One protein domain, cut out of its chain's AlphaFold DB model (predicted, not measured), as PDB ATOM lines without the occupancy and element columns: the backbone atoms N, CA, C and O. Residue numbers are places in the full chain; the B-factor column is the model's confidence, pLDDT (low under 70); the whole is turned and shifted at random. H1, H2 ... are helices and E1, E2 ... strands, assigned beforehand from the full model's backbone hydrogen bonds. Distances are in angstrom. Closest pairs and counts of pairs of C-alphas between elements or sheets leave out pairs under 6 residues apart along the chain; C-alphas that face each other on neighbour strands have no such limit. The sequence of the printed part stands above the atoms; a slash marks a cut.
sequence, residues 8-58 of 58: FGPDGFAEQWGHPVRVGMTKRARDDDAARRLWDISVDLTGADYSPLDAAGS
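Overview. This is residues 8 to 58 of the 58 residues of a protein of Actinobacteria bacterium (UniProt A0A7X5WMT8). An open, arched chain with no common core: a small two-stranded hairpin, E1 and E2, makes one end, the long helix H2 makes an arm away from it, and the short helix H3 sits at the far end. The very short helix H1 lies between the hairpin and H2, and the helices do not pack into a bundle. The printed part has 51 residues, with two named strands and then three named helices in the order E1, E2, H1, H2, H3; the sheet E1 - E2 is antiparallel and the class is mixed, helices and strands. The whole is extended, with a radius of gyration of the C-alphas of 16.6 A and spans of 42 by 24 by 18 A.

Along the chain. Strand E1 holds residues 8 to 10 and begins at C-alpha 8, (227.314, 26.413, 83.753). Strand E2 holds residues 20 to 23 and measures 8.8 A from first to last C-alpha. H1 is residues 27 to 30. H2, residues 32 to 46, is the longest helix at 20.9 A and begins at C-alpha 32, (213.890, 31.307, 97.458). H3, residues 51 to 56, is 9.3 A long and ends at C-alpha 56, (220.824, 11.031, 109.188).

Arrangement. E1 and E2 form a hairpin, antiparallel at 119 degrees between their directions. The C-alphas of Phe 8 and Arg 22 face each other at 4.4 A, and N 9 and O 21 are within hydrogen-bond range at 2.9 A, as are N 21 and O 9 at 2.9 A. H1 and H2 are close but not clearly touching, their closest C-alphas, those of Ala 29 and Ala 35, being 7.8 A apart. H2 and H3 are apart, and H2 is also apart from both strands. In H2 every O i to N i+4 pair is within hydrogen-bond range, in H3 1 of 2, and H1 is too short for such a pair.

Size, cuts and confidence. The C-alphas farthest apart, those of Phe 13 and Ala 56, are 44.4 A from each other. The printed part has no cut and no long link; the link from E1 to E2, 9 residues, is short. Residues 26 to 38, 41 to 47 and 50 to 58 stand free. The mean pLDDT of the printed part is 91.7, and residues 56 to 58 are under 70.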
ATOM      1  N   PHE A   8     226.226  26.409  84.727       94.00
ATOM      2  CA  PHE A   8     227.314  26.413  83.753       94.00
ATOM      3  C   PHE A   8     226.758  26.613  82.349       94.00
ATOM      4  O   PHE A   8     225.821  25.925  81.946       94.00
ATOM      5  N   GLY A   9     227.348  27.551  81.619       93.69
ATOM      6  CA  GLY A   9     226.945  27.934  80.273       93.69
ATOM      7  C   GLY A   9     228.153  28.370  79.445       93.69
ATOM      8  O   GLY A   9     229.246  28.531  79.998       93.69
ATOM      9  N   PRO A  10     227.999  28.516  78.122       96.50
ATOM     10  CA  PRO A  10     229.070  29.000  77.262       96.50
ATOM     11  C   PRO A  10     229.454  30.452  77.577       96.50
ATOM     12  O   PRO A  10     228.595  31.263  77.917       96.50
ATOM     13  N   ASP A  11     230.725  30.801  77.399       95.44
ATOM     14  CA  ASP A  11     231.251  32.160  77.599       95.44
ATOM     15  C   ASP A  11     231.047  33.122  76.411       95.44
ATOM     16  O   ASP A  11     231.352  34.312  76.509       95.44
ATOM     17  N   GLY A  12     230.531  32.636  75.281       93.56
ATOM     18  CA  GLY A  12     230.249  33.446  74.099       93.56
ATOM     19  C   GLY A  12     228.939  34.228  74.177       93.56
ATOM     20  O   GLY A  12     228.248  34.292  75.194       93.56
ATOM     21  N   PHE A  13     228.591  34.879  73.065       94.75
ATOM     22  CA  PHE A  13     227.510  35.861  73.034       94.75
ATOM     23  C   PHE A  13     226.166  35.265  73.465       94.75
ATOM     24  O   PHE A  13     225.677  34.305  72.864       94.75
ATOM     25  N   ALA A  14     225.562  35.882  74.485       90.12
ATOM     26  CA  ALA A  14     224.303  35.445  75.083       90.12
ATOM     27  C   ALA A  14     224.302  33.958  75.489       90.12
ATOM     28  O   ALA A  14     223.263  33.309  75.401       90.12
ATOM     29  N   GLU A  15     225.461  33.424  75.894       93.19
ATOM     30  CA  GLU A  15     225.618  32.028  76.320       93.19
ATOM     31  C   GLU A  15     225.272  31.013  75.204       93.19
ATOM     32  O   GLU A  15     224.856  29.892  75.477       93.19
ATOM     33  N   GLN A  16     225.420  31.382  73.921       94.19
ATOM     34  CA  GLN A  16     225.032  30.517  72.789       94.19
ATOM     35  C   GLN A  16     226.153  29.607  72.259       94.19
ATOM     36  O   GLN A  16     225.875  28.592  71.623       94.19
ATOM     37  N   TRP A  17     227.420  29.960  72.473       94.44
ATOM     38  CA  TRP A  17     228.590  29.211  71.993       94.44
ATOM     39  C   TRP A  17     229.821  29.540  72.835       94.44
ATOM     40  O   TRP A  17     229.803  30.519  73.568       94.44
ATOM     41  N   GLY A  18     230.896  28.758  72.719       95.00
ATOM     42  CA  GLY A  18     232.134  28.965  73.478       95.00
ATOM     43  C   GLY A  18     232.406  27.857  74.495       95.00
ATOM     44  O   GLY A  18     231.838  26.766  74.405       95.00
ATOM     45  N   HIS A  19     233.310  28.116  75.434       95.56
ATOM     46  CA  HIS A  19     233.727  27.144  76.442       95.56
ATOM     47  C   HIS A  19     232.808  27.179  77.671       95.56
ATOM     48  O   HIS A  19     232.289  28.238  78.018       95.56
ATOM     49  N   PRO A  20     232.599  26.036  78.353       94.69
ATOM     50  CA  PRO A  20     231.767  25.992  79.545       94.69
ATOM     51  C   PRO A  20     232.436  26.750  80.694       94.69
ATOM     52  O   PRO A  20     233.530  26.405  81.140       94.69
ATOM     53  N   VAL A  21     231.739  27.755  81.206       95.00
ATOM     54  CA  VAL A  21     232.129  28.538  82.379       95.00
ATOM     55  C   VAL A  21     230.970  28.595  83.363       95.00
ATOM     56  O   VAL A  21     229.832  28.266  83.028       95.00
ATOM     57  N   ARG A  22     231.242  29.009  84.602       94.94
ATOM     58  CA  ARG A  22     230.169  29.294  85.558       94.94
ATOM     59  C   ARG A  22     229.460  30.579  85.132       94.94
ATOM     60  O   ARG A  22     230.108  31.615  84.994       94.94
ATOM     61  N   VAL A  23     228.147  30.508  84.961       93.75
ATOM     62  CA  VAL A  23     227.286  31.635  84.585       93.75
ATOM     63  C   VAL A  23     226.298  31.952  85.704       93.75
ATOM     64  O   VAL A  23     226.121  31.186  86.652       93.75
ATOM     65  N   GLY A  24     225.671  33.123  85.630       90.94
ATOM     66  CA  GLY A  24     224.660  33.525  86.602       90.94
ATOM     67  C   GLY A  24     223.291  32.929  86.278       90.94
ATOM     68  O   GLY A  24     222.884  32.878  85.128       90.94
ATOM     69  N   MET A  25     222.516  32.568  87.299       89.31
ATOM     70  CA  MET A  25     221.117  32.169  87.108       89.31
ATOM     71  C   MET A  25     220.185  33.382  86.939       89.31
ATOM     72  O   MET A  25     220.470  34.469  87.456       89.31
ATOM     73  N   THR A  26     219.049  33.214  86.255       90.38
ATOM     74  CA  THR A  26     218.048  34.288  86.078       90.38
ATOM     75  C   THR A  26     217.449  34.743  87.412       90.38
ATOM     76  O   THR A  26     217.417  33.969  88.360       90.38
ATOM     77  N   LYS A  27     216.902  35.967  87.493       91.62
ATOM     78  CA  LYS A  27     216.278  36.485  88.733       91.62
ATOM     79  C   LYS A  27     215.192  35.567  89.302       91.62
ATOM     80  O   LYS A  27     215.153  35.384  90.506       91.62
ATOM     81  N   ARG A  28     214.346  34.977  88.446       92.00
ATOM     82  CA  ARG A  28     213.278  34.058  88.882       92.00
ATOM     83  C   ARG A  28     213.830  32.778  89.500       92.00
ATOM     84  O   ARG A  28     213.232  32.251  90.419       92.00
ATOM     85  N   ALA A  29     214.974  32.303  89.011       89.31
ATOM     86  CA  ALA A  29     215.653  31.147  89.586       89.31
ATOM     87  C   ALA A  29     216.322  31.455  90.941       89.31
ATOM     88  O   ALA A  29     216.713  30.527  91.631       89.31
ATOM     89  N   ARG A  30     216.441  32.737  91.331       90.56
ATOM     90  CA  ARG A  30     216.958  33.171  92.649       90.56
ATOM     91  C   ARG A  30     215.858  33.416  93.681       90.56
ATOM     92  O   ARG A  30     216.135  34.004  94.719       90.56
ATOM     93  N   ASP A  31     214.613  33.101  93.347       95.00
ATOM     94  CA  ASP A  31     213.481  33.328  94.237       95.00
ATOM     95  C   ASP A  31     213.355  32.146  95.205       95.00
ATOM     96  O   ASP A  31     212.827  31.087  94.857       95.00
ATOM     97  N   ASP A  32     213.880  32.334  96.415       93.50
ATOM     98  CA  ASP A  32     213.890  31.307  97.458       93.50
ATOM     99  C   ASP A  32     212.473  30.918  97.908       93.50
ATOM    100  O   ASP A  32     212.235  29.761  98.261       93.50
ATOM    101  N   ASP A  33     211.517  31.849  97.885       96.75
ATOM    102  CA  ASP A  33     210.136  31.574  98.294       96.75
ATOM    103  C   ASP A  33     209.417  30.742  97.231       96.75
ATOM    104  O   ASP A  33     208.714  29.777  97.551       96.75
ATOM    105  N   ALA A  34     209.642  31.059  95.954       96.62
ATOM    106  CA  ALA A  34     209.162  30.238  94.852       96.62
ATOM    107  C   ALA A  34     209.789  28.836  94.878       96.62
ATOM    108  O   ALA A  34     209.075  27.853  94.666       96.62
ATOM    109  N   ALA A  35     211.090  28.730  95.166       94.38
ATOM    110  CA  ALA A  35     211.786  27.452  95.284       94.38
ATOM    111  C   ALA A  35     211.214  26.585  96.417       94.38
ATOM    112  O   ALA A  35     210.898  25.418  96.177       94.38
ATOM    113  N   ARG A  36     211.002  27.155  97.614       95.25
ATOM    114  CA  ARG A  36     210.370  26.448  98.745       95.25
ATOM    115  C   ARG A  36     208.977  25.955  98.387       95.25
ATOM    116  O   ARG A  36     208.695  24.769  98.501       95.25
ATOM    117  N   ARG A  37     208.133  26.840  97.850       97.69
ATOM    118  CA  ARG A  37     206.764  26.478  97.468       97.69
ATOM    119  C   ARG A  37     206.728  25.373  96.412       97.69
ATOM    120  O   ARG A  37     205.866  24.500  96.470       97.69
ATOM    121  N   LEU A  38     207.621  25.431  95.423       96.31
ATOM    122  CA  LEU A  38     207.728  24.395  94.398       96.31
ATOM    123  C   LEU A  38     208.115  23.048  95.011       96.31
ATOM    124  O   LEU A  38     207.548  22.026  94.626       96.31
ATOM    125  N   TRP A  39     209.066  23.052  95.946       96.00
ATOM    126  CA  TRP A  39     209.490  21.847  96.644       96.00
ATOM    127  C   TRP A  39     208.348  21.234  97.454       96.00
ATOM    128  O   TRP A  39     208.016  20.077  97.213       96.00
ATOM    129  N   ASP A  40     207.685  22.022  98.305       97.38
ATOM    130  CA  ASP A  40     206.584  21.550  99.156       97.38
ATOM    131  C   ASP A  40     205.482  20.879  98.325       97.38
ATOM    132  O   ASP A  40     205.098  19.739  98.575       97.38
ATOM    133  N   ILE A  41     205.046  21.537  97.244       98.31
ATOM    134  CA  ILE A  41     204.029  20.988  96.337       98.31
ATOM    135  C   ILE A  41     204.524  19.706  95.653       98.31
ATOM    136  O   ILE A  41     203.747  18.779  95.437       98.31
ATOM    137  N   SER A  42     205.804  19.634  95.283       98.25
ATOM    138  CA  SER A  42     206.364  18.439  94.643       98.25
ATOM    139  C   SER A  42     206.393  17.252  95.603       98.25
ATOM    140  O   SER A  42     206.045  16.141  95.197       98.25
ATOM    141  N   VAL A  43     206.759  17.479  96.868       98.12
ATOM    142  CA  VAL A  43     206.712  16.457  97.920       98.12
ATOM    143  C   VAL A  43     205.274  15.994  98.133       98.12
ATOM    144  O   VAL A  43     205.025  14.793  98.062       98.12
ATOM    145  N   ASP A  44     204.319  16.916  98.273       98.06
ATOM    146  CA  ASP A  44     202.898  16.583  98.444       98.06
ATOM    147  C   ASP A  44     202.347  15.745  97.278       98.06
ATOM    148  O   ASP A  44     201.596  14.791  97.481       98.06
ATOM    149  N   LEU A  45     202.723  16.086  96.041       98.50
ATOM    150  CA  LEU A  45     202.227  15.410  94.840       98.50
ATOM    151  C   LEU A  45     202.866  14.040  94.594       98.50
ATOM    152  O   LEU A  45     202.238  13.180  93.977       98.50
ATOM    153  N   THR A  46     204.117  13.846  95.009       98.12
ATOM    154  CA  THR A  46     204.888  12.634  94.682       98.12
ATOM    155  C   THR A  46     205.100  11.704  95.873       98.12
ATOM    156  O   THR A  46     205.425  10.535  95.676       98.12
ATOM    157  N   GLY A  47     204.945  12.207  97.098       97.44
ATOM    158  CA  GLY A  47     205.338  11.524  98.328       97.44
ATOM    159  C   GLY A  47     206.855  11.385  98.512       97.44
ATOM    160  O   GLY A  47     207.287  10.691  99.430       97.44
ATOM    161  N   ALA A  48     207.674  11.999  97.649       96.81
ATOM    162  CA  ALA A  48     209.130  11.918  97.714       96.81
ATOM    163  C   ALA A  48     209.695  12.902  98.752       96.81
ATOM    164  O   ALA A  48     210.283  13.923  98.401       96.81
ATOM    165  N   ASP A  49     209.499  12.596 100.033       95.25
ATOM    166  CA  ASP A  49     210.064  13.368 101.141       95.25
ATOM    167  C   ASP A  49     211.509  12.935 101.443       95.25
ATOM    168  O   ASP A  49     211.780  11.781 101.784       95.25
ATOM    169  N   TYR A  50     212.438  13.885 101.325       90.56
ATOM    170  CA  TYR A  50     213.867  13.687 101.577       90.56
ATOM    171  C   TYR A  50     214.326  14.219 102.942       90.56
ATOM    172  O   TYR A  50     215.463  13.954 103.328       90.56
ATOM    173  N   SER A  51     213.453  14.881 103.707       90.12
ATOM    174  CA  SER A  51     213.761  15.420 105.042       90.12
ATOM    175  C   SER A  51     214.383  14.390 106.010       90.12
ATOM    176  O   SER A  51     215.249  14.761 106.808       90.12
ATOM    177  N   PRO A  52     214.035  13.083 105.958       90.81
ATOM    178  CA  PRO A  52     214.696  12.075 106.789       90.81
ATOM    179  C   PRO A  52     216.192  11.880 106.499       90.81
ATOM    180  O   PRO A  52     216.926  11.436 107.382       90.81
ATOM    181  N   LEU A  53     216.661  12.187 105.283       87.94
ATOM    182  CA  LEU A  53     218.078  12.058 104.924       87.94
ATOM    183  C   LEU A  53     218.929  13.163 105.557       87.94
ATOM    184  O   LEU A  53     220.077  12.910 105.919       87.94
ATOM    185  N   ASP A  54     218.354  14.348 105.757       81.94
ATOM    186  CA  ASP A  54     219.036  15.474 106.403       81.94
ATOM    187  C   ASP A  54     219.318  15.180 107.887       81.94
ATOM    188  O   ASP A  54     220.379  15.521 108.416       81.94
ATOM    189  N   ALA A  55     218.398  14.468 108.547       73.12
ATOM    190  CA  ALA A  55     218.535  14.045 109.941       73.12
ATOM    191  C   ALA A  55     219.585  12.937 110.146       73.12
ATOM    192  O   ALA A  55     220.125  12.803 111.241       73.12
ATOM    193  N   ALA A  56     219.868  12.136 109.116       68.31
ATOM    194  CA  ALA A  56     220.824  11.031 109.188       68.31
ATOM    195  C   ALA A  56     222.276  11.452 108.885       68.31
ATOM    196  O   ALA A  56     223.201  10.690 109.166       68.31
ATOM    197  N   GLY A  57     222.471  12.632 108.285       63.81
ATOM    198  CA  GLY A  57     223.776  13.163 107.882       63.81
ATOM    199  C   GLY A  57     224.325  14.295 108.757       63.81
ATOM    200  O   GLY A  57     225.387  14.826 108.426       63.81
ATOM    201  N   SER A  58     223.611  14.668 109.827       51.56
ATOM    202  CA  SER A  58     224.006  15.706 110.797       51.56
ATOM    203  C   SER A  58     224.645  15.121 112.055       51.56
ATOM    204  O   SER A  58     224.177  14.057 112.517       51.56
TER     205      SER A  58